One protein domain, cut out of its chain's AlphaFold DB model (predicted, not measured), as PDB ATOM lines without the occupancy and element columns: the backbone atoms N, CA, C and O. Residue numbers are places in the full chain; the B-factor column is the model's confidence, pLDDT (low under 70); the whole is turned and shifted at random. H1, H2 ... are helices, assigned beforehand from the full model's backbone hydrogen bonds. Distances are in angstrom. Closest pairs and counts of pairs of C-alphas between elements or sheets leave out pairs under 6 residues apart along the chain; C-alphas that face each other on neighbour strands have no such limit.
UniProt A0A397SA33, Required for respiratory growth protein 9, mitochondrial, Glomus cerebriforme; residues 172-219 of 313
ATOM      1  N   GLU A 172      84.193  83.148 120.229       61.16
ATOM      2  CA  GLU A 172      84.459  84.553 120.537       61.16
ATOM      3  C   GLU A 172      85.963  84.833 120.705       61.16
ATOM      4  O   GLU A 172      86.466  85.802 120.141       61.16
ATOM      5  N   GLU A 173      86.713  83.940 121.356       61.88
ATOM      6  CA  GLU A 173      88.166  84.080 121.557       61.88
ATOM      7  C   GLU A 173      88.937  83.957 120.232       61.88
ATOM      8  O   GLU A 173      89.816  84.765 119.942       61.88
ATOM      9  N   ILE A 174      88.538  83.015 119.366       59.78
ATOM     10  CA  ILE A 174      89.109  82.846 118.013       59.78
ATOM     11  C   ILE A 174      88.799  84.058 117.132       59.78
ATOM     12  O   ILE A 174      89.611  84.473 116.303       59.78
ATOM     13  N   SER A 175      87.599  84.627 117.287       59.59
ATOM     14  CA  SER A 175      87.221  85.817 116.530       59.59
ATOM     15  C   SER A 175      88.077  87.023 116.912       59.59
ATOM     16  O   SER A 175      88.463  87.771 116.021       59.59
ATOM     17  N   ALA A 176      88.435  87.162 118.192       62.47
ATOM     18  CA  ALA A 176      89.282  88.240 118.686       62.47
ATOM     19  C   ALA A 176      90.747  88.089 118.241       62.47
ATOM     20  O   ALA A 176      91.353  89.071 117.828       62.47
ATOM     21  N   SER A 177      91.303  86.872 118.243       61.94
ATOM     22  CA  SER A 177      92.707  86.643 117.860       61.94
ATOM     23  C   SER A 177      92.988  86.813 116.359       61.94
ATOM     24  O   SER A 177      94.127  87.048 115.968       61.94
ATOM     25  N   LEU A 178      91.969  86.673 115.502       57.03
ATOM     26  CA  LEU A 178      92.081  86.821 114.039       57.03
ATOM     27  C   LEU A 178      91.733  88.232 113.530       57.03
ATOM     28  O   LEU A 178      91.861  88.508 112.330       57.03
ATOM     29  N   LEU A 179      91.283  89.123 114.414       55.06
ATOM     30  CA  LEU A 179      91.082  90.539 114.121       55.06
ATOM     31  C   LEU A 179      92.389  91.277 114.436       55.06
ATOM     32  O   LEU A 179      92.768  91.420 115.591       55.06
ATOM     33  N   SER A 180      93.104  91.728 113.405       54.22
ATOM     34  CA  SER A 180      94.230  92.647 113.585       54.22
ATOM     35  C   SER A 180      93.738  93.964 114.192       54.22
ATOM     36  O   SER A 180      92.688  94.459 113.786       54.22
ATOM     37  N   ASN A 181      94.533  94.561 115.087       53.19
ATOM     38  CA  ASN A 181      94.274  95.882 115.690       53.19
ATOM     39  C   ASN A 181      94.087  97.005 114.647       53.19
ATOM     40  O   ASN A 181      93.507  98.046 114.941       53.19
ATOM     41  N   ASP A 182      94.530  96.773 113.410       49.34
ATOM     42  CA  ASP A 182      94.166  97.576 112.255       49.34
ATOM     43  C   ASP A 182      92.810  97.095 111.715       49.34
ATOM     44  O   ASP A 182      92.738  96.105 110.982       49.34
ATOM     45  N   ASP A 183      91.737  97.815 112.053       51.22
ATOM     46  CA  ASP A 183      90.310  97.584 111.726       51.22
ATOM     47  C   ASP A 183      89.957  97.288 110.241       51.22
ATOM     48  O   ASP A 183      88.785  97.195 109.860       51.22
ATOM     49  N   LYS A 184      90.936  97.174 109.342       52.47
ATOM     50  CA  LYS A 184      90.745  97.244 107.888       52.47
ATOM     51  C   LYS A 184      90.933  95.920 107.149       52.47
ATOM     52  O   LYS A 184      90.389  95.786 106.053       52.47
ATOM     53  N   THR A 185      91.591  94.905 107.713       55.88
ATOM     54  CA  THR A 185      91.839  93.647 106.982       55.88
ATOM     55  C   THR A 185      91.762  92.416 107.879       55.88
ATOM     56  O   THR A 185      92.695  92.113 108.603       55.88
ATOM     57  N   ILE A 186      90.678  91.636 107.780       62.94
ATOM     58  CA  ILE A 186      90.663  90.280 108.359       62.94
ATOM     59  C   ILE A 186      91.785  89.458 107.727       62.94
ATOM     60  O   ILE A 186      91.750  89.271 106.499       62.94
ATOM     61  N   ASN A 187      92.690  88.953 108.571       73.88
ATOM     62  CA  ASN A 187      93.762  88.039 108.200       73.88
ATOM     63  C   ASN A 187      93.140  86.776 107.588       73.88
ATOM     64  O   ASN A 187      92.321  86.102 108.213       73.88
ATOM     65  N   TYR A 188      93.403  86.550 106.303       80.94
ATOM     66  CA  TYR A 188      92.862  85.400 105.594       80.94
ATOM     67  C   TYR A 188      93.737  84.194 105.902       80.94
ATOM     68  O   TYR A 188      94.909  84.191 105.548       80.94
ATOM     69  N   ASP A 189      93.150  83.187 106.534       83.62
ATOM     70  CA  ASP A 189      93.811  81.914 106.780       83.62
ATOM     71  C   ASP A 189      93.613  81.001 105.558       83.62
ATOM     72  O   ASP A 189      92.467  80.650 105.273       83.62
ATOM     73  N   PRO A 190      94.669  80.605 104.822       84.31
ATOM     74  CA  PRO A 190      94.555  79.677 103.698       84.31
ATOM     75  C   PRO A 190      93.965  78.316 104.079       84.31
ATOM     76  O   PRO A 190      93.347  77.681 103.226       84.31
ATOM     77  N   ASN A 191      94.099  77.894 105.342       88.12
ATOM     78  CA  ASN A 191      93.635  76.596 105.825       88.12
ATOM     79  C   ASN A 191      92.305  76.656 106.605       88.12
ATOM     80  O   ASN A 191      91.942  75.767 107.378       88.12
ATOM     81  N   TRP A 192      91.510  77.707 106.387       87.69
ATOM     82  CA  TRP A 192      90.249  77.916 107.105       87.69
ATOM     83  C   TRP A 192      89.213  76.785 106.935       87.69
ATOM     84  O   TRP A 192      88.262  76.703 107.719       87.69
ATOM     85  N   ARG A 193      89.359  75.936 105.907       89.44
ATOM     86  CA  ARG A 193      88.460  74.809 105.601       89.44
ATOM     87  C   ARG A 193      88.638  73.646 106.575       89.44
ATOM     88  O   ARG A 193      87.637  73.044 106.956       89.44
ATOM     89  N   GLU A 194      89.874  73.378 106.989       89.12
ATOM     90  CA  GLU A 194      90.223  72.322 107.950       89.12
ATOM     91  C   GLU A 194      89.920  72.745 109.391       89.12
ATOM     92  O   GLU A 194      89.628  71.922 110.259       89.12
ATOM     93  N   ASN A 195      89.895  74.054 109.647       86.38
ATOM     94  CA  ASN A 195      89.636  74.595 110.971       86.38
ATOM     95  C   ASN A 195      88.155  74.466 111.384       86.38
ATOM     96  O   ASN A 195      87.323  75.357 111.182       86.38
ATOM     97  N   GLU A 196      87.821  73.364 112.063       84.19
ATOM     98  CA  GLU A 196      86.486  73.096 112.618       84.19
ATOM     99  C   GLU A 196      86.043  74.082 113.710       84.19
ATOM    100  O   GLU A 196      84.844  74.230 113.955       84.19
ATOM    101  N   ASN A 197      86.979  74.799 114.328       85.88
ATOM    102  CA  ASN A 197      86.678  75.754 115.392       85.88
ATOM    103  C   ASN A 197      86.279  77.145 114.864       85.88
ATOM    104  O   ASN A 197      85.877  78.006 115.645       85.88
ATOM    105  N   LEU A 198      86.344  77.383 113.547       86.25
ATOM    106  CA  LEU A 198      85.995  78.685 112.982       86.25
ATOM    107  C   LEU A 198      84.482  78.952 113.047       86.25
ATOM    108  O   LEU A 198      83.693  78.099 112.603       86.25
ATOM    109  N   PRO A 199      84.061  80.153 113.490       89.12
ATOM    110  CA  PRO A 199      82.656  80.525 113.499       89.12
ATOM    111  C   PRO A 199      82.100  80.596 112.069       89.12
ATOM    112  O   PRO A 199      82.779  81.010 111.126       89.12
ATOM    113  N   GLY A 200      80.832  80.209 111.898       88.62
ATOM    114  CA  GLY A 200      80.216  80.051 110.573       88.62
ATOM    115  C   GLY A 200      80.230  81.318 109.706       88.62
ATOM    116  O   GLY A 200      80.404  81.233 108.491       88.62
ATOM    117  N   TRP A 201      80.115  82.505 110.313       88.56
ATOM    118  CA  TRP A 201      80.185  83.779 109.587       88.56
ATOM    119  C   TRP A 201      81.571  84.024 108.971       88.56
ATOM    120  O   TRP A 201      81.663  84.551 107.859       88.56
ATOM    121  N   LEU A 202      82.643  83.616 109.661       89.12
ATOM    122  CA  LEU A 202      84.017  83.806 109.209       89.12
ATOM    123  C   LEU A 202      84.330  82.842 108.061       89.12
ATOM    124  O   LEU A 202      84.857  83.273 107.037       89.12
ATOM    125  N   ARG A 203      83.860  81.589 108.153       91.00
ATOM    126  CA  ARG A 203      83.894  80.632 107.032       91.00
ATOM    127  C   ARG A 203      83.171  81.160 105.803       91.00
ATOM    128  O   ARG A 203      83.721  81.141 104.708       91.00
ATOM    129  N   HIS A 204      81.954  81.682 105.972       89.56
ATOM    130  CA  HIS A 204      81.207  82.266 104.859       89.56
ATOM    131  C   HIS A 204      81.952  83.454 104.231       89.56
ATOM    132  O   HIS A 204      81.985  83.599 103.006       89.56
ATOM    133  N   ARG A 205      82.582  84.296 105.059       89.19
ATOM    134  CA  ARG A 205      83.381  85.434 104.597       89.19
ATOM    135  C   ARG A 205      84.620  84.985 103.821       89.19
ATOM    136  O   ARG A 205      84.876  85.551 102.760       89.19
ATOM    137  N   PHE A 206      85.351  83.978 104.297       91.38
ATOM    138  CA  PHE A 206      86.508  83.408 103.596       91.38
ATOM    139  C   PHE A 206      86.117  82.714 102.293       91.38
ATOM    140  O   PHE A 206      86.650  83.078 101.248       91.38
ATOM    141  N   ALA A 207      85.088  81.864 102.312       91.94
ATOM    142  CA  ALA A 207      84.522  81.261 101.104       91.94
ATOM    143  C   ALA A 207      84.117  82.320 100.064       91.94
ATOM    144  O   ALA A 207      84.323  82.165  98.860       91.94
ATOM    145  N   THR A 208      83.546  83.437 100.524       88.94
ATOM    146  CA  THR A 208      83.167  84.549  99.650       88.94
ATOM    147  C   THR A 208      84.391  85.272  99.086       88.94
ATOM    148  O   THR A 208      84.392  85.581  97.895       88.94
ATOM    149  N   LYS A 209      85.437  85.512  99.891       88.00
ATOM    150  CA  LYS A 209      86.705  86.103  99.428       88.00
ATOM    151  C   LYS A 209      87.382  85.234  98.365       88.00
ATOM    152  O   LYS A 209      87.750  85.769  97.322       88.00
ATOM    153  N   GLU A 210      87.483  83.924  98.589       89.75
ATOM    154  CA  GLU A 210      88.033  82.975  97.613       89.75
ATOM    155  C   GLU A 210      87.232  82.993  96.306       89.75
ATOM    156  O   GLU A 210      87.802  83.154  95.231       89.75
ATOM    157  N   ARG A 211      85.894  82.926  96.388       88.56
ATOM    158  CA  ARG A 211      85.011  82.960  95.209       88.56
ATOM    159  C   ARG A 211      85.165  84.243  94.384       88.56
ATOM    160  O   ARG A 211      84.942  84.226  93.177       88.56
ATOM    161  N   ILE A 212      85.488  85.365  95.028       87.25
ATOM    162  CA  ILE A 212      85.703  86.668  94.373       87.25
ATOM    163  C   ILE A 212      87.186  86.851  93.967       87.25
ATOM    164  O   ILE A 212      87.529  87.807  93.271       87.25
ATOM    165  N   GLY A 213      88.070  85.919  94.339       86.94
ATOM    166  CA  GLY A 213      89.495  85.943  94.008       86.94
ATOM    167  C   GLY A 213      90.263  87.046  94.731       86.94
ATOM    168  O   GLY A 213      91.088  87.709  94.108       86.94
ATOM    169  N   PHE A 214      89.934  87.303  96.004       83.31
ATOM    170  CA  PHE A 214      90.546  88.337  96.862       83.31
ATOM    171  C   PHE A 214      90.463  89.778  96.339       83.31
ATOM    172  O   PHE A 214      91.025  90.693  96.934       83.31
ATOM    173  N   LYS A 215      89.726  89.999  95.250       85.62
ATOM    174  CA  LYS A 215      89.431  91.323  94.709       85.62
ATOM    175  C   LYS A 215      88.236  91.926  95.433       85.62
ATOM    176  O   LYS A 215      87.402  91.223  96.008       85.62
ATOM    177  N   ASP A 216      88.106  93.242  95.331       84.88
ATOM    178  CA  ASP A 216      86.903  93.919  95.795       84.88
ATOM    179  C   ASP A 216      85.666  93.411  95.052       84.88
ATOM    180  O   ASP A 216      85.685  93.170  93.838       84.88
ATOM    181  N   TRP A 217      84.549  93.303  95.776       84.25
ATOM    182  CA  TRP A 217      83.266  92.960  95.179       84.25
ATOM    183  C   TRP A 217      82.864  94.008  94.134       84.25
ATOM    184  O   TRP A 217      82.390  95.105  94.446       84.25
ATOM    185  N   LYS A 218      83.027  93.647  92.862       85.94
ATOM    186  CA  LYS A 218      82.714  94.501  91.719       85.94
ATOM    187  C   LYS A 218      81.661  93.818  90.847       85.94
ATOM    188  O   LYS A 218      82.014  93.036  89.967       85.94
ATOM    189  N   PRO A 219      80.363  94.102  91.057       86.06
ATOM    190  CA  PRO A 219      79.311  93.481  90.261       86.06
ATOM    191  C   PRO A 219      79.494  93.818  88.777       86.06
ATOM    192  O   PRO A 219      79.714  94.981  88.428       86.06
TER     193      PRO A 219
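What this domain is: This is residues 172 to 219 of the 313 residues of the protein "Required for respiratory growth protein 9, mitochondrial" of Glomus cerebriforme (UniProt A0A397SA33). There is little regular structure here: one helix, H2, is joined by a long looping stretch to a short helix, H1, which lies beyond the beginning of H2, and residues 180 to 185 of that loop stick out. The printed part has 48 residues with two named helices, H1 then H2, and no named strand; under half of the residues are in named elements, and the class is all helix. It is only just compact, close to loose, with a radius of gyration of the C-alphas of 11.2 A and spans of 34 by 26 by 16 A.

Where its parts are: Find C-alpha 200 at (80.216, 80.051, 110.573); from there H2, residues 200 to 212, runs 18.3 A to C-alpha 212 at (85.703, 86.668, 94.373). Then look at C-alpha 172 at (84.459, 84.553, 120.537), where H1, residues 172 to 177, begins its 8.9 A.

How they stand to each other: H2 and H1 are apart, but only just, with their closest C-alphas 8.2 A from each other. In both, every O i to N i+4 pair is within hydrogen-bond range.

The domain as a whole: The C-alphas farthest apart, those of Glu 173 and Pro 219, are 33.9 A from each other. The link from H1 to H2 is long, with 22 residues, and residues 180 to 185 stand free. The printed part has no cut. Residues 172 to 186 have pLDDT under 70.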